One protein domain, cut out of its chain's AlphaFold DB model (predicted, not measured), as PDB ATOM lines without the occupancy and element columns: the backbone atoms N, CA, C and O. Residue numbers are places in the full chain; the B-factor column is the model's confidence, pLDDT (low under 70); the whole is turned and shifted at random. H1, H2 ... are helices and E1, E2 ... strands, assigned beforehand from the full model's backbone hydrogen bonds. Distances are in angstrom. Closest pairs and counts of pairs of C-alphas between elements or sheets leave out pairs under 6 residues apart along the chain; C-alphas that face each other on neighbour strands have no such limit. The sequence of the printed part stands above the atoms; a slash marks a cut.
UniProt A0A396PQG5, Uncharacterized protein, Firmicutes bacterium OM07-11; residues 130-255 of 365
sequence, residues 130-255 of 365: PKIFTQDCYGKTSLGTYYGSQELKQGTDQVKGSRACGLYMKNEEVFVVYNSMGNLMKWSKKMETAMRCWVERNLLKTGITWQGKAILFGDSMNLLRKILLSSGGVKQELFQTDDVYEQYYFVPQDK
ATOM      1  N   PRO A 130      -1.941  30.545 153.391       92.25
ATOM      2  CA  PRO A 130      -2.613  29.708 152.413       92.25
ATOM      3  C   PRO A 130      -1.620  28.710 151.808       92.25
ATOM      4  O   PRO A 130      -0.402  28.935 151.766       92.25
ATOM      5  N   LYS A 131      -2.134  27.586 151.312       90.56
ATOM      6  CA  LYS A 131      -1.308  26.602 150.610       90.56
ATOM      7  C   LYS A 131      -0.718  27.249 149.352       90.56
ATOM      8  O   LYS A 131      -1.420  27.902 148.595       90.56
ATOM      9  N   ILE A 132       0.583  27.075 149.129       90.88
ATOM     10  CA  ILE A 132       1.248  27.675 147.969       90.88
ATOM     11  C   ILE A 132       0.703  27.100 146.655       90.88
ATOM     12  O   ILE A 132       0.421  25.901 146.575       90.88
ATOM     13  N   PHE A 133       0.612  27.945 145.625       89.19
ATOM     14  CA  PHE A 133       0.034  27.597 144.321       89.19
ATOM     15  C   PHE A 133      -1.400  27.070 144.445       89.19
ATOM     16  O   PHE A 133      -1.755  26.038 143.873       89.19
ATOM     17  N   THR A 134      -2.223  27.785 145.206       89.31
ATOM     18  CA  THR A 134      -3.685  27.691 145.148       89.31
ATOM     19  C   THR A 134      -4.257  29.072 144.842       89.31
ATOM     20  O   THR A 134      -3.557  30.075 144.937       89.31
ATOM     21  N   GLN A 135      -5.531  29.151 144.466       86.69
ATOM     22  CA  GLN A 135      -6.201  30.445 144.286       86.69
ATOM     23  C   GLN A 135      -6.186  31.289 145.576       86.69
ATOM     24  O   GLN A 135      -6.084  32.507 145.506       86.69
ATOM     25  N   ASP A 136      -6.174  30.647 146.749       86.88
ATOM     26  CA  ASP A 136      -6.181  31.333 148.048       86.88
ATOM     27  C   ASP A 136      -4.930  32.190 148.294       86.88
ATOM     28  O   ASP A 136      -4.973  33.125 149.090       86.88
ATOM     29  N   CYS A 137      -3.801  31.891 147.635       84.31
ATOM     30  CA  CYS A 137      -2.601  32.727 147.737       84.31
ATOM     31  C   CYS A 137      -2.615  33.930 146.779       84.31
ATOM     32  O   CYS A 137      -1.669  34.718 146.791       84.31
ATOM     33  N   TYR A 138      -3.647  34.060 145.939       83.56
ATOM     34  CA  TYR A 138      -3.702  34.997 144.818       83.56
ATOM     35  C   TYR A 138      -4.976  35.850 144.838       83.56
ATOM     36  O   TYR A 138      -5.767  35.860 143.899       83.56
ATOM     37  N   GLY A 139      -5.169  36.575 145.936       83.19
ATOM     38  CA  GLY A 139      -6.260  37.533 146.087       83.19
ATOM     39  C   GLY A 139      -5.799  38.829 146.741       83.19
ATOM     40  O   GLY A 139      -4.634  38.981 147.125       83.19
ATOM     41  N   LYS A 140      -6.741  39.765 146.882       86.00
ATOM     42  CA  LYS A 140      -6.538  40.992 147.658       86.00
ATOM     43  C   LYS A 140      -6.409  40.661 149.144       86.00
ATOM     44  O   LYS A 140      -7.233  39.941 149.704       86.00
ATOM     45  N   THR A 141      -5.367  41.183 149.778       87.25
ATOM     46  CA  THR A 141      -5.040  40.946 151.185       87.25
ATOM     47  C   THR A 141      -4.245  42.121 151.747       87.25
ATOM     48  O   THR A 141      -3.362  42.667 151.086       87.25
ATOM     49  N   SER A 142      -4.511  42.496 152.998       84.69
ATOM     50  CA  SER A 142      -3.713  43.516 153.685       84.69
ATOM     51  C   SER A 142      -2.294  43.022 153.993       84.69
ATOM     52  O   SER A 142      -1.324  43.778 153.891       84.69
ATOM     53  N   LEU A 143      -2.149  41.726 154.285       90.94
ATOM     54  CA  LEU A 143      -0.879  41.081 154.615       90.94
ATOM     55  C   LEU A 143      -0.370  40.231 153.456       90.94
ATOM     56  O   LEU A 143      -1.096  39.397 152.912       90.94
ATOM     57  N   GLY A 144       0.907  40.389 153.113       94.69
ATOM     58  CA  GLY A 144       1.569  39.499 152.169       94.69
ATOM     59  C   GLY A 144       1.965  38.173 152.809       94.69
ATOM     60  O   GLY A 144       2.048  38.036 154.031       94.69
ATOM     61  N   THR A 145       2.259  37.188 151.968       96.94
ATOM     62  CA  THR A 145       2.709  35.856 152.372       96.94
ATOM     63  C   THR A 145       4.081  35.561 151.789       96.94
ATOM     64  O   THR A 145       4.297  35.693 150.584       96.94
ATOM     65  N   TYR A 146       5.017  35.121 152.633       97.44
ATOM     66  CA  TYR A 146       6.339  34.685 152.190       97.44
ATOM     67  C   TYR A 146       6.521  33.171 152.357       97.44
ATOM     68  O   TYR A 146       6.387  32.615 153.450       97.44
ATOM     69  N   TYR A 147       6.884  32.506 151.263       95.44
ATOM     70  CA  TYR A 147       7.191  31.079 151.199       95.44
ATOM     71  C   TYR A 147       8.687  30.884 150.972       95.44
ATOM     72  O   TYR A 147       9.227  31.293 149.946       95.44
ATOM     73  N   GLY A 148       9.379  30.227 151.895       93.62
ATOM     74  CA  GLY A 148      10.807  29.965 151.766       93.62
ATOM     75  C   GLY A 148      11.108  28.838 150.780       93.62
ATOM     76  O   GLY A 148      10.283  27.978 150.487       93.62
ATOM     77  N   SER A 149      12.353  28.773 150.306       89.69
ATOM     78  CA  SER A 149      12.770  27.810 149.273       89.69
ATOM     79  C   SER A 149      12.595  26.334 149.648       89.69
ATOM     80  O   SER A 149      12.637  25.482 148.767       89.69
ATOM     81  N   GLN A 150      12.419  26.008 150.931       85.31
ATOM     82  CA  GLN A 150      12.094  24.653 151.377       85.31
ATOM     83  C   GLN A 150      10.632  24.283 151.103       85.31
ATOM     84  O   GLN A 150      10.364  23.144 150.732       85.31
ATOM     85  N   GLU A 151       9.706  25.235 151.214       88.19
ATOM     86  CA  GLU A 151       8.292  25.036 150.862       88.19
ATOM     87  C   GLU A 151       8.129  24.837 149.349       88.19
ATOM     88  O   GLU A 151       7.299  24.048 148.913       88.19
ATOM     89  N   LEU A 152       9.007  25.444 148.543       86.12
ATOM     90  CA  LEU A 152       9.031  25.268 147.083       86.12
ATOM     91  C   LEU A 152       9.508  23.868 146.646       86.12
ATOM     92  O   LEU A 152       9.315  23.462 145.504       86.12
ATOM     93  N   LYS A 153      10.153  23.123 147.549       72.88
ATOM     94  CA  LYS A 153      10.818  21.839 147.281       72.88
ATOM     95  C   LYS A 153      10.011  20.628 147.750       72.88
ATOM     96  O   LYS A 153      10.579  19.573 148.003       72.88
ATOM     97  N   GLN A 154       8.693  20.745 147.885       65.81
ATOM     98  CA  GLN A 154       7.856  19.659 148.415       65.81
ATOM     99  C   GLN A 154       7.239  18.735 147.334       65.81
ATOM    100  O   GLN A 154       6.286  18.021 147.619       65.81
ATOM    101  N   GLY A 155       7.785  18.692 146.106       63.62
ATOM    102  CA  GLY A 155       7.277  17.857 144.994       63.62
ATOM    103  C   GLY A 155       8.362  17.118 144.197       63.62
ATOM    104  O   GLY A 155       9.540  17.223 144.513       63.62
ATOM    105  N   THR A 156       7.998  16.367 143.153       57.97
ATOM    106  CA  THR A 156       8.953  15.626 142.289       57.97
ATOM    107  C   THR A 156       9.656  16.510 141.254       57.97
ATOM    108  O   THR A 156      10.748  16.189 140.788       57.97
ATOM    109  N   ASP A 157       9.058  17.651 140.933       65.38
ATOM    110  CA  ASP A 157       9.468  18.553 139.861       65.38
ATOM    111  C   ASP A 157      10.109  19.817 140.449       65.38
ATOM    112  O   ASP A 157       9.503  20.882 140.480       65.38
ATOM    113  N   GLN A 158      11.297  19.674 141.046       72.56
ATOM    114  CA  GLN A 158      11.973  20.761 141.766       72.56
ATOM    115  C   GLN A 158      13.105  21.374 140.951       72.56
ATOM    116  O   GLN A 158      13.958  20.664 140.413       72.56
ATOM    117  N   VAL A 159      13.209  22.702 140.996       79.19
ATOM    118  CA  VAL A 159      14.374  23.408 140.458       79.19
ATOM    119  C   VAL A 159      15.554  23.253 141.414       79.19
ATOM    120  O   VAL A 159      15.556  23.734 142.551       79.19
ATOM    121  N   LYS A 160      16.590  22.561 140.942       81.56
ATOM    122  CA  LYS A 160      17.874  22.432 141.637       81.56
ATOM    123  C   LYS A 160      18.822  23.534 141.164       81.56
ATOM    124  O   LYS A 160      18.782  23.946 140.014       81.56
ATOM    125  N   GLY A 161      19.691  24.002 142.055       83.56
ATOM    126  CA  GLY A 161      20.756  24.955 141.714       83.56
ATOM    127  C   GLY A 161      20.381  26.439 141.785       83.56
ATOM    128  O   GLY A 161      21.289  27.251 141.949       83.56
ATOM    129  N   SER A 162      19.090  26.798 141.766       89.56
ATOM    130  CA  SER A 162      18.665  28.200 141.900       89.56
ATOM    131  C   SER A 162      19.074  28.824 143.248       89.56
ATOM    132  O   SER A 162      19.097  28.190 144.322       89.56
ATOM    133  N   ARG A 163      19.414  30.112 143.190       91.56
ATOM    134  CA  ARG A 163      19.721  30.961 144.344       91.56
ATOM    135  C   ARG A 163      18.490  31.604 144.977       91.56
ATOM    136  O   ARG A 163      18.655  32.266 146.003       91.56
ATOM    137  N   ALA A 164      17.289  31.343 144.460       94.25
ATOM    138  CA  ALA A 164      16.050  31.844 145.038       94.25
ATOM    139  C   ALA A 164      15.951  31.493 146.532       94.25
ATOM    140  O   ALA A 164      16.186  30.353 146.964       94.25
ATOM    141  N   CYS A 165      15.629  32.508 147.329       95.56
ATOM    142  CA  CYS A 165      15.355  32.381 148.752       95.56
ATOM    143  C   CYS A 165      13.928  31.896 148.987       95.56
ATOM    144  O   CYS A 165      13.717  31.134 149.928       95.56
ATOM    145  N   GLY A 166      12.980  32.300 148.137       95.88
ATOM    146  CA  GLY A 166      11.563  31.990 148.286       95.88
ATOM    147  C   GLY A 166      10.680  32.712 147.267       95.88
ATOM    148  O   GLY A 166      11.197  33.301 146.317       95.88
ATOM    149  N   LEU A 167       9.369  32.681 147.501       97.12
ATOM    150  CA  LEU A 167       8.363  33.486 146.808       97.12
ATOM    151  C   LEU A 167       7.692  34.433 147.798       97.12
ATOM    152  O   LEU A 167       7.403  34.036 148.925       97.12
ATOM    153  N   TYR A 168       7.425  35.657 147.365       97.62
ATOM    154  CA  TYR A 168       6.574  36.599 148.084       97.62
ATOM    155  C   TYR A 168       5.321  36.870 147.260       97.62
ATOM    156  O   TYR A 168       5.428  37.053 146.048       97.62
ATOM    157  N   MET A 169       4.158  36.842 147.907       95.75
ATOM    158  CA  MET A 169       2.860  37.012 147.259       95.75
ATOM    159  C   MET A 169       2.000  37.989 148.056       95.75
ATOM    160  O   MET A 169       1.868  37.830 149.271       95.75
ATOM    161  N   LYS A 170       1.417  38.985 147.391       95.00
ATOM    162  CA  LYS A 170       0.483  39.950 147.990       95.00
ATOM    163  C   LYS A 170      -0.326  40.609 146.876       95.00
ATOM    164  O   LYS A 170       0.264  40.931 145.859       95.00
ATOM    165  N   ASN A 171      -1.631  40.820 147.070       92.06
ATOM    166  CA  ASN A 171      -2.482  41.591 146.148       92.06
ATOM    167  C   ASN A 171      -2.319  41.191 144.668       92.06
ATOM    168  O   ASN A 171      -2.103  42.034 143.804       92.06
ATOM    169  N   GLU A 172      -2.409  39.885 144.388       90.19
ATOM    170  CA  GLU A 172      -2.272  39.319 143.028       90.19
ATOM    171  C   GLU A 172      -0.899  39.545 142.368       90.19
ATOM    172  O   GLU A 172      -0.724  39.341 141.164       90.19
ATOM    173  N   GLU A 173       0.096  39.947 143.152       94.50
ATOM    174  CA  GLU A 173       1.478  40.091 142.734       94.50
ATOM    175  C   GLU A 173       2.331  38.976 143.331       94.50
ATOM    176  O   GLU A 173       2.201  38.618 144.503       94.50
ATOM    177  N   VAL A 174       3.222  38.419 142.508       95.81
ATOM    178  CA  VAL A 174       4.135  37.341 142.900       95.81
ATOM    179  C   VAL A 174       5.551  37.697 142.502       95.81
ATOM    180  O   VAL A 174       5.826  38.037 141.351       95.81
ATOM    181  N   PHE A 175       6.471  37.539 143.445       97.75
ATOM    182  CA  PHE A 175       7.881  37.833 143.259       97.75
ATOM    183  C   PHE A 175       8.732  36.628 143.619       97.75
ATOM    184  O   PHE A 175       8.595  36.054 144.703       97.75
ATOM    185  N   VAL A 176       9.681  36.284 142.746       97.81
ATOM    186  CA  VAL A 176      10.798  35.428 143.158       97.81
ATOM    187  C   VAL A 176      11.775  36.267 143.966       97.81
ATOM    188  O   VAL A 176      12.244  37.306 143.509       97.81
ATOM    189  N   VAL A 177      12.076  35.822 145.183       98.19
ATOM    190  CA  VAL A 177      12.884  36.596 146.125       98.19
ATOM    191  C   VAL A 177      14.309  36.068 146.175       98.19
ATOM    192  O   VAL A 177      14.543  34.882 146.424       98.19
ATOM    193  N   TYR A 178      15.266  36.975 146.030       97.31
ATOM    194  CA  TYR A 178      16.698  36.738 146.154       97.31
ATOM    195  C   TYR A 178      17.297  37.623 147.245       97.31
ATOM    196  O   TYR A 178      16.776  38.691 147.549       97.31
ATOM    197  N   ASN A 179      18.424  37.198 147.817       96.69
ATOM    198  CA  ASN A 179      19.182  38.004 148.771       96.69
ATOM    199  C   ASN A 179      20.677  37.908 148.467       96.69
ATOM    200  O   ASN A 179      21.300  36.846 148.602       96.69
ATOM    201  N   SER A 180      21.248  39.036 148.065       93.25
ATOM    202  CA  SER A 180      22.654  39.169 147.711       93.25
ATOM    203  C   SER A 180      23.559  39.472 148.912       93.25
ATOM    204  O   SER A 180      24.765  39.216 148.820       93.25
ATOM    205  N   MET A 181      23.007  39.917 150.054       92.50
ATOM    206  CA  MET A 181      23.783  40.604 151.105       92.50
ATOM    207  C   MET A 181      24.682  41.670 150.448       92.50
ATOM    208  O   MET A 181      24.239  42.285 149.495       92.50
ATOM    209  N   GLY A 182      25.931  41.863 150.879       91.81
ATOM    210  CA  GLY A 182      26.800  42.944 150.378       91.81
ATOM    211  C   GLY A 182      27.634  42.620 149.153       91.81
ATOM    212  O   GLY A 182      28.521  43.399 148.781       91.81
ATOM    213  N   ASN A 183      27.374  41.475 148.526       90.56
ATOM    214  CA  ASN A 183      28.186  40.944 147.443       90.56
ATOM    215  C   ASN A 183      27.342  40.661 146.209       90.56
ATOM    216  O   ASN A 183      26.205  40.202 146.323       90.56
ATOM    217  N   LEU A 184      27.935  40.848 145.029       91.25
ATOM    218  CA  LEU A 184      27.333  40.366 143.793       91.25
ATOM    219  C   LEU A 184      27.121  38.856 143.905       91.25
ATOM    220  O   LEU A 184      28.043  38.088 144.190       91.25
ATOM    221  N   MET A 185      25.871  38.440 143.753       87.50
ATOM    222  CA  MET A 185      25.491  37.045 143.877       87.50
ATOM    223  C   MET A 185      26.056  36.248 142.707       87.50
ATOM    224  O   MET A 185      26.016  36.702 141.568       87.50
ATOM    225  N   LYS A 186      26.523  35.027 142.984       86.75
ATOM    226  CA  LYS A 186      26.794  34.071 141.915       86.75
ATOM    227  C   LYS A 186      25.497  33.781 141.162       86.75
ATOM    228  O   LYS A 186      24.559  33.268 141.776       86.75
ATOM    229  N   TRP A 187      25.458  34.077 139.872       90.25
ATOM    230  CA  TRP A 187      24.253  34.034 139.056       90.25
ATOM    231  C   TRP A 187      24.416  33.043 137.910       90.25
ATOM    232  O   TRP A 187      25.434  33.025 137.224       90.25
ATOM    233  N   SER A 188      23.427  32.174 137.721       91.19
ATOM    234  CA  SER A 188      23.408  31.230 136.606       91.19
ATOM    235  C   SER A 188      22.111  31.412 135.842       91.19
ATOM    236  O   SER A 188      21.087  30.855 136.236       91.19
ATOM    237  N   LYS A 189      22.179  32.144 134.724       91.06
ATOM    238  CA  LYS A 189      21.029  32.430 133.855       91.06
ATOM    239  C   LYS A 189      20.182  31.179 133.598       91.06
ATOM    240  O   LYS A 189      18.995  31.177 133.878       91.06
ATOM    241  N   LYS A 190      20.810  30.054 133.231       92.50
ATOM    242  CA  LYS A 190      20.125  28.762 133.016       92.50
ATOM    243  C   LYS A 190      19.304  28.288 134.227       92.50
ATOM    244  O   LYS A 190      18.190  27.800 134.055       92.50
ATOM    245  N   MET A 191      19.859  28.368 135.438       92.62
ATOM    246  CA  MET A 191      19.181  27.895 136.653       92.62
ATOM    247  C   MET A 191      18.061  28.834 137.082       92.62
ATOM    248  O   MET A 191      17.026  28.368 137.551       92.62
ATOM    249  N   GLU A 192      18.242  30.136 136.889       94.12
ATOM    250  CA  GLU A 192      17.225  31.120 137.246       94.12
ATOM    251  C   GLU A 192      16.102  31.182 136.198       94.12
ATOM    252  O   GLU A 192      14.937  31.279 136.571       94.12
ATOM    253  N   THR A 193      16.387  30.952 134.910       95.06
ATOM    254  CA  THR A 193      15.345  30.713 133.894       95.06
ATOM    255  C   THR A 193      14.512  29.483 134.244       95.06
ATOM    256  O   THR A 193      13.287  29.541 134.175       95.06
ATOM    257  N   ALA A 194      15.146  28.388 134.681       94.38
ATOM    258  CA  ALA A 194      14.415  27.212 135.151       94.38
ATOM    259  C   ALA A 194      13.533  27.536 136.371       94.38
ATOM    260  O   ALA A 194      12.400  27.063 136.441       94.38
ATOM    261  N   MET A 195      14.021  28.374 137.295       95.19
ATOM    262  CA  MET A 195      13.237  28.865 138.433       95.19
ATOM    263  C   MET A 195      12.019  29.670 137.980       95.19
ATOM    264  O   MET A 195      10.908  29.364 138.407       95.19
ATOM    265  N   ARG A 196      12.196  30.647 137.082       95.44
ATOM    266  CA  ARG A 196      11.083  31.420 136.516       95.44
ATOM    267  C   ARG A 196      10.047  30.510 135.858       95.44
ATOM    268  O   ARG A 196       8.889  30.540 136.258       95.44
ATOM    269  N   CYS A 197      10.455  29.669 134.908       94.31
ATOM    270  CA  CYS A 197       9.531  28.792 134.186       94.31
ATOM    271  C   CYS A 197       8.788  27.837 135.131       94.31
ATOM    272  O   CYS A 197       7.621  27.515 134.914       94.31
ATOM    273  N   TRP A 198       9.446  27.387 136.202       94.44
ATOM    274  CA  TRP A 198       8.801  26.564 137.216       94.44
ATOM    275  C   TRP A 198       7.707  27.321 137.975       94.44
ATOM    276  O   TRP A 198       6.620  26.770 138.148       94.44
ATOM    277  N   VAL A 199       7.963  28.562 138.402       94.50
ATOM    278  CA  VAL A 199       6.955  29.403 139.073       94.50
ATOM    279  C   VAL A 199       5.785  29.675 138.134       94.50
ATOM    280  O   VAL A 199       4.645  29.390 138.487       94.50
ATOM    281  N   GLU A 200       6.081  30.134 136.919       94.81
ATOM    282  CA  GLU A 200       5.091  30.454 135.891       94.81
ATOM    283  C   GLU A 200       4.169  29.268 135.609       94.81
ATOM    284  O   GLU A 200       2.950  29.382 135.692       94.81
ATOM    285  N   ARG A 201       4.740  28.081 135.388       93.50
ATOM    286  CA  ARG A 201       3.962  26.862 135.152       93.50
ATOM    287  C   ARG A 201       3.059  26.497 136.330       93.50
ATOM    288  O   ARG A 201       1.958  26.001 136.105       93.50
ATOM    289  N   ASN A 202       3.515  26.657 137.574       92.56
ATOM    290  CA  ASN A 202       2.682  26.331 138.736       92.56
ATOM    291  C   ASN A 202       1.542  27.342 138.925       92.56
ATOM    292  O   ASN A 202       0.441  26.921 139.264       92.56
ATOM    293  N   LEU A 203       1.768  28.625 138.631       93.00
ATOM    294  CA  LEU A 203       0.713  29.645 138.628       93.00
ATOM    295  C   LEU A 203      -0.292  29.428 137.483       93.00
ATOM    296  O   LEU A 203      -1.504  29.481 137.696       93.00
ATOM    297  N   LEU A 204       0.180  29.059 136.291       93.38
ATOM    298  CA  LEU A 204      -0.697  28.753 135.156       93.38
ATOM    299  C   LEU A 204      -1.623  27.562 135.436       93.38
ATOM    300  O   LEU A 204      -2.791  27.598 135.058       93.38
ATOM    301  N   LYS A 205      -1.155  26.533 136.162       91.38
ATOM    302  CA  LYS A 205      -2.008  25.407 136.606       91.38
ATOM    303  C   LYS A 205      -3.171  25.847 137.499       91.38
ATOM    304  O   LYS A 205      -4.161  25.129 137.591       91.38
ATOM    305  N   THR A 206      -3.050  27.001 138.148       89.62
ATOM    306  CA  THR A 206      -4.093  27.615 138.979       89.62
ATOM    307  C   THR A 206      -4.895  28.702 138.253       89.62
ATOM    308  O   THR A 206      -5.698  29.388 138.883       89.62
ATOM    309  N   GLY A 207      -4.697  28.855 136.938       90.62
ATOM    310  CA  GLY A 207      -5.387  29.849 136.112       90.62
ATOM    311  C   GLY A 207      -4.818  31.264 136.221       90.62
ATOM    312  O   GLY A 207      -5.493  32.218 135.850       90.62
ATOM    313  N   ILE A 208      -3.598  31.414 136.737       90.81
ATOM    314  CA  ILE A 208      -2.972  32.708 136.998       90.81
ATOM    315  C   ILE A 208      -1.865  32.969 135.979       90.81
ATOM    316  O   ILE A 208      -0.920  32.185 135.853       90.81
ATOM    317  N   THR A 209      -1.949  34.108 135.297       91.38
ATOM    318  CA  THR A 209      -0.881  34.617 134.432       91.38
ATOM    319  C   THR A 209       0.062  35.499 135.239       91.38
ATOM    320  O   THR A 209      -0.368  36.430 135.915       91.38
ATOM    321  N   TRP A 210       1.361  35.231 135.140       93.88
ATOM    322  CA  TRP A 210       2.382  35.932 135.907       93.88
ATOM    323  C   TRP A 210       3.379  36.649 135.004       93.88
ATOM    324  O   TRP A 210       3.854  36.093 134.022       93.88
ATOM    325  N   GLN A 211       3.742  37.871 135.383       90.81
ATOM    326  CA  GLN A 211       4.619  38.754 134.608       90.81
ATOM    327  C   GLN A 211       6.110  38.552 134.919       90.81
ATOM    328  O   GLN A 211       6.901  39.459 134.712       90.81
ATOM    329  N   GLY A 212       6.517  37.404 135.471       95.19
ATOM    330  CA  GLY A 212       7.935  37.093 135.670       95.19
ATOM    331  C   GLY A 212       8.699  38.133 136.498       95.19
ATOM    332  O   GLY A 212       9.736  38.608 136.042       95.19
ATOM    333  N   LYS A 213       8.213  38.493 137.692       97.06
ATOM    334  CA  LYS A 213       8.820  39.527 138.555       97.06
ATOM    335  C   LYS A 213       9.761  38.943 139.611       97.06
ATOM    336  O   LYS A 213       9.497  37.885 140.189       97.06
ATOM    337  N   ALA A 214      10.837  39.658 139.925       97.75
ATOM    338  CA  ALA A 214      11.773  39.279 140.979       97.75
ATOM    339  C   ALA A 214      12.152  40.462 141.878       97.75
ATOM    340  O   ALA A 214      12.280  41.595 141.418       97.75
ATOM    341  N   ILE A 215      12.381  40.171 143.161       98.06
ATOM    342  CA  ILE A 215      12.949  41.116 144.128       98.06
ATOM    343  C   ILE A 215      14.347  40.640 144.512       98.06
ATOM    344  O   ILE A 215      14.537  39.508 144.972       98.06
ATOM    345  N   LEU A 216      15.325  41.526 144.362       97.62
ATOM    346  CA  LEU A 216      16.706  41.327 144.756       97.62
ATOM    347  C   LEU A 216      17.018  42.169 145.991       97.62
ATOM    348  O   LEU A 216      17.273  43.369 145.904       97.62
ATOM    349  N   PHE A 217      17.045  41.523 147.151       98.00
ATOM    350  CA  PHE A 217      17.457  42.187 148.376       98.00
ATOM    351  C   PHE A 217      18.974  42.366 148.437       98.00
ATOM    352  O   PHE A 217      19.745  41.445 148.138       98.00
ATOM    353  N   GLY A 218      19.390  43.533 148.912       96.75
ATOM    354  CA  GLY A 218      20.753  43.841 149.328       96.75
ATOM    355  C   GLY A 218      20.774  44.356 150.760       96.75
ATOM    356  O   GLY A 218      19.748  44.736 151.308       96.75
ATOM    357  N   ASP A 219      21.936  44.362 151.392       94.44
ATOM    358  CA  ASP A 219      22.119  44.949 152.725       94.44
ATOM    359  C   ASP A 219      22.338  46.467 152.692       94.44
ATOM    360  O   ASP A 219      22.241  47.092 153.740       94.44
ATOM    361  N   SER A 220      22.600  47.071 151.527       96.00
ATOM    362  CA  SER A 220      22.646  48.531 151.381       96.00
ATOM    363  C   SER A 220      22.450  49.001 149.945       96.00
ATOM    364  O   SER A 220      22.679  48.250 148.995       96.00
ATOM    365  N   MET A 221      22.135  50.289 149.788       96.62
ATOM    366  CA  MET A 221      22.142  50.968 148.488       96.62
ATOM    367  C   MET A 221      23.489  50.808 147.764       96.62
ATOM    368  O   MET A 221      23.504  50.569 146.564       96.62
ATOM    369  N   ASN A 222      24.627  50.771 148.466       95.75
ATOM    370  CA  ASN A 222      25.935  50.544 147.831       95.75
ATOM    371  C   ASN A 222      26.005  49.254 146.997       95.75
ATOM    372  O   ASN A 222      26.756  49.193 146.020       95.75
ATOM    373  N   LEU A 223      25.230  48.218 147.342       96.31
ATOM    374  CA  LEU A 223      25.137  47.028 146.501       96.31
ATOM    375  C   LEU A 223      24.422  47.310 145.176       96.31
ATOM    376  O   LEU A 223      24.870  46.796 144.154       96.31
ATOM    377  N   LEU A 224      23.362  48.124 145.166       97.19
ATOM    378  CA  LEU A 224      22.685  48.521 143.928       97.19
ATOM    379  C   LEU A 224      23.681  49.130 142.945       97.19
ATOM    380  O   LEU A 224      23.720  48.726 141.789       97.19
ATOM    381  N   ARG A 225      24.563  50.018 143.418       95.69
ATOM    382  CA  ARG A 225      25.622  50.598 142.581       95.69
ATOM    383  C   ARG A 225      26.503  49.519 141.958       95.69
ATOM    384  O   ARG A 225      26.770  49.552 140.761       95.69
ATOM    385  N   LYS A 226      26.939  48.538 142.757       95.50
ATOM    386  CA  LYS A 226      27.734  47.405 142.255       95.50
ATOM    387  C   LYS A 226      26.967  46.596 141.210       95.50
ATOM    388  O   LYS A 226      27.579  46.159 140.247       95.50
ATOM    389  N   ILE A 227      25.662  46.391 141.401       95.94
ATOM    390  CA  ILE A 227      24.796  45.662 140.464       95.94
ATOM    391  C   ILE A 227      24.676  46.420 139.140       95.94
ATOM    392  O   ILE A 227      24.928  45.837 138.090       95.94
ATOM    393  N   LEU A 228      24.350  47.713 139.188       95.62
ATOM    394  CA  LEU A 228      24.144  48.541 137.997       95.62
ATOM    395  C   LEU A 228      25.412  48.687 137.145       95.62
ATOM    396  O   LEU A 228      25.311  48.835 135.930       95.62
ATOM    397  N   LEU A 229      26.587  48.638 137.780       93.69
ATOM    398  CA  LEU A 229      27.899  48.704 137.126       93.69
ATOM    399  C   LEU A 229      28.505  47.323 136.829       93.69
ATOM    400  O   LEU A 229      29.619  47.237 136.312       93.69
ATOM    401  N   SER A 230      27.823  46.235 137.190       93.69
ATOM    402  CA  SER A 230      28.364  44.887 137.034       93.69
ATOM    403  C   SER A 230      28.388  44.462 135.570       93.69
ATOM    404  O   SER A 230      27.381  44.533 134.869       93.69
ATOM    405  N   SER A 231      29.523  43.914 135.141       89.56
ATOM    406  CA  SER A 231      29.690  43.227 133.855       89.56
ATOM    407  C   SER A 231      29.708  41.694 133.997       89.56
ATOM    408  O   SER A 231      30.249  40.997 133.142       89.56
ATOM    409  N   GLY A 232      29.233  41.162 135.131       86.69
ATOM    410  CA  GLY A 232      29.195  39.720 135.413       86.69
ATOM    411  C   GLY A 232      30.512  39.116 135.927       86.69
ATOM    412  O   GLY A 232      30.580  37.926 136.245       86.69
ATOM    413  N   GLY A 233      31.562  39.930 136.077       85.12
ATOM    414  CA  GLY A 233      32.893  39.488 136.502       85.12
ATOM    415  C   GLY A 233      33.658  38.709 135.422       85.12
ATOM    416  O   GLY A 233      33.141  38.429 134.346       85.12
ATOM    417  N   VAL A 234      34.907  38.328 135.720       78.19
ATOM    418  CA  VAL A 234      35.861  37.748 134.741       78.19
ATOM    419  C   VAL A 234      35.332  36.479 134.054       78.19
ATOM    420  O   VAL A 234      35.656  36.221 132.901       78.19
ATOM    421  N   LYS A 235      34.507  35.688 134.752       81.62
ATOM    422  CA  LYS A 235      33.924  34.432 134.247       81.62
ATOM    423  C   LYS A 235      32.416  34.512 133.982       81.62
ATOM    424  O   LYS A 235      31.789  33.466 133.848       81.62
ATOM    425  N   GLN A 236      31.831  35.714 133.971       81.62
ATOM    426  CA  GLN A 236      30.377  35.918 133.838       81.62
ATOM    427  C   GLN A 236      29.551  35.111 134.858       81.62
ATOM    428  O   GLN A 236      28.452  34.642 134.574       81.62
ATOM    429  N   GLU A 237      30.104  34.900 136.054       83.12
ATOM    430  CA  GLU A 237      29.455  34.119 137.108       83.12
ATOM    431  C   GLU A 237      28.811  34.988 138.187       83.12
ATOM    432  O   GLU A 237      28.137  34.455 139.064       83.12
ATOM    433  N   LEU A 238      29.021  36.305 138.155       89.12
ATOM    434  CA  LEU A 238      28.388  37.256 139.062       89.12
ATOM    435  C   LEU A 238      27.126  37.839 138.429       89.12
ATOM    436  O   LEU A 238      26.993  37.885 137.209       89.12
ATOM    437  N   PHE A 239      26.208  38.306 139.271       91.81
ATOM    438  CA  PHE A 239      24.987  38.953 138.817       91.81
ATOM    439  C   PHE A 239      25.305  40.162 137.938       91.81
ATOM    440  O   PHE A 239      26.071  41.047 138.326       91.81
ATOM    441  N   GLN A 240      24.668  40.189 136.782       92.00
ATOM    442  CA  GLN A 240      24.559  41.311 135.870       92.00
ATOM    443  C   GLN A 240      23.084  41.387 135.493       92.00
ATOM    444  O   GLN A 240      22.445  40.344 135.353       92.00
ATOM    445  N   THR A 241      22.547  42.599 135.354       90.75
ATOM    446  CA  THR A 241      21.169  42.777 134.896       90.75
ATOM    447  C   THR A 241      20.986  42.064 133.555       90.75
ATOM    448  O   THR A 241      21.695  42.359 132.594       90.75
ATOM    449  N   ASP A 242      20.067  41.104 133.519       90.81
ATOM    450  CA  ASP A 242      19.770  40.276 132.355       90.81
ATOM    451  C   ASP A 242      18.259  40.293 132.045       90.81
ATOM    452  O   ASP A 242      17.517  41.172 132.481       90.81
ATOM    453  N   ASP A 243      17.812  39.340 131.240       91.38
ATOM    454  CA  ASP A 243      16.451  39.136 130.745       91.38
ATOM    455  C   ASP A 243      15.791  37.871 131.321       91.38
ATOM    456  O   ASP A 243      14.798  37.401 130.768       91.38
ATOM    457  N   VAL A 244      16.327  37.270 132.398       94.50
ATOM    458  CA  VAL A 244      15.679  36.086 132.991       94.50
ATOM    459  C   VAL A 244      14.294  36.445 133.496       94.50
ATOM    460  O   VAL A 244      13.370  35.684 133.240       94.50
ATOM    461  N   TYR A 245      14.163  37.565 134.203       96.12
ATOM    462  CA  TYR A 245      12.897  38.104 134.688       96.12
ATOM    463  C   TYR A 245      12.512  39.344 133.883       96.12
ATOM    464  O   TYR A 245      13.381  40.084 133.418       96.12
ATOM    465  N   GLU A 246      11.209  39.591 133.747       94.56
ATOM    466  CA  GLU A 246      10.733  40.787 133.048       94.56
ATOM    467  C   GLU A 246      10.956  42.053 133.875       94.56
ATOM    468  O   GLU A 246      11.136  43.145 133.336       94.56
ATOM    469  N   GLN A 247      10.951  41.927 135.199       94.94
ATOM    470  CA  GLN A 247      11.173  43.054 136.093       94.94
ATOM    471  C   GLN A 247      11.997  42.613 137.295       94.94
ATOM    472  O   GLN A 247      11.650  41.646 137.982       94.94
ATOM    473  N   TYR A 248      13.076  43.352 137.551       94.44
ATOM    474  CA  TYR A 248      13.956  43.145 138.691       94.44
ATOM    475  C   TYR A 248      13.923  44.349 139.607       94.44
ATOM    476  O   TYR A 248      14.456  45.391 139.255       94.44
ATOM    477  N   TYR A 249      13.400  44.196 140.813       97.94
ATOM    478  CA  TYR A 249      13.363  45.283 141.785       97.94
ATOM    479  C   TYR A 249      14.456  45.101 142.828       97.94
ATOM    480  O   TYR A 249      14.567  44.036 143.437       97.94
ATOM    481  N   PHE A 250      15.269  46.128 143.053       98.25
ATOM    482  CA  PHE A 250      16.234  46.112 144.148       98.25
ATOM    483  C   PHE A 250      15.626  46.669 145.436       98.25
ATOM    484  O   PHE A 250      15.014  47.733 145.416       98.25
ATOM    485  N   VAL A 251      15.851  45.990 146.565       98.06
ATOM    486  CA  VAL A 251      15.388  46.448 147.886       98.06
ATOM    487  C   VAL A 251      16.549  46.454 148.897       98.06
ATOM    488  O   VAL A 251      17.098  45.387 149.202       98.06
ATOM    489  N   PRO A 252      16.936  47.620 149.451       96.94
ATOM    490  CA  PRO A 252      17.944  47.710 150.509       96.94
ATOM    491  C   PRO A 252      17.351  47.407 151.899       96.94
ATOM    492  O   PRO A 252      16.462  48.101 152.378       96.94
ATOM    493  N   GLN A 253      17.878  46.396 152.593       93.88
ATOM    494  CA  GLN A 253      17.390  45.968 153.916       93.88
ATOM    495  C   GLN A 253      17.767  46.911 155.071       93.88
ATOM    496  O   GLN A 253      17.239  46.758 156.174       93.88
ATOM    497  N   ASP A 254      18.720  47.825 154.877       92.56
ATOM    498  CA  ASP A 254      19.129  48.802 155.893       92.56
ATOM    499  C   ASP A 254      18.234  50.048 155.927       92.56
ATOM    500  O   ASP A 254      18.416  50.892 156.804       92.56
ATOM    501  N   LYS A 255      17.288  50.180 154.990       92.75
ATOM    502  CA  LYS A 255      16.399  51.340 154.883       92.75
ATOM    503  C   LYS A 255      14.984  50.961 155.290       92.75
ATOM    504  O   LYS A 255      14.339  50.162 154.623       92.75
TER     505      LYS A 255
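AT A GLANCE: This is residues 130 to 255 of the 365 residues of an uncharacterized protein of Firmicutes bacterium OM07-11 (UniProt A0A396PQG5). One twisted sheet of five strands makes the body, with the long helix H1 over E3 and the short helix H2 over E5 near one end; long links without named elements run between and beyond these parts. The printed part has 126 residues with five named strands and two named helices, in the order E1 E2 E3 H1 E4 H2 E5. The sheet is mixed, in the order E1, E2, E3, E4, E5. The class is mixed, helices and strands, though under half of the residues are in named elements. The whole is compact, with a radius of gyration of the C-alphas of 14.7 A and spans of 42 by 33 by 23 A.

HOW THE PARTS SIT: E1, residues 145 to 148, E2, residues 166 to 170, and E3, residues 173 to 179, form a meander, each strand the antiparallel neighbour of the one before. E1 and E2 are a hairpin, with N 145 and O 169 2.8 A apart, within hydrogen-bond range. E2 and E3 are a hairpin too, with N 175 and O 168 2.8 A apart. H1, residues 189 to 204, is on the sheet at a height of 10.1 A, and its closest C-alphas to E3 are those of Val 176 and Arg 196, 7.8 A apart. It lies over E3, only just not over E4, with 2 of its C-alphas falling there, and runs along the strands at 27 degrees to E3 on the local plane. E4, residues 213 to 218, is parallel to E3, with N 178 and O 215 2.8 A apart. E3, H1 and E4 form a strand-helix-strand unit, two parallel neighbour strands with a helix between, and its crossover is right-handed. H2, residues 221 to 228, is on the sheet at a height of 9.1 A. E5, residues 247 to 252, is parallel to E4, with N 216 and O 249 2.8 A apart. H2 lies over E5 and only just over E4, on which 3 of its C-alphas fall. The closest C-alphas of H2 and E5 are those of Met 221 and Pro 252, 5.7 A apart. E4, H2 and E5 form a second such unit, also right-handed. H1 and H2 are apart. In both helices every O i to N i+4 pair is within hydrogen-bond range.

IN THESE COORDINATES: E1 begins at C-alpha 145, (2.709, 35.856, 152.372). E3 is 18.8 A long, H1 22.1 A, and E4 and E5 16.6 A each. H1 begins at C-alpha 189, (21.029, 32.430, 133.855), and E5 ends at C-alpha 252, (17.944, 47.710, 150.509).

THE WHOLE: The C-alphas farthest apart are those of Asp 136 and Val 234, at 44.6 A. The printed part has no cut. The links E1 to E2 and H2 to E5 are long, with 17 and 18 residues. The mean pLDDT of the printed part is 91.0, and residues 154 to 157 are under 70.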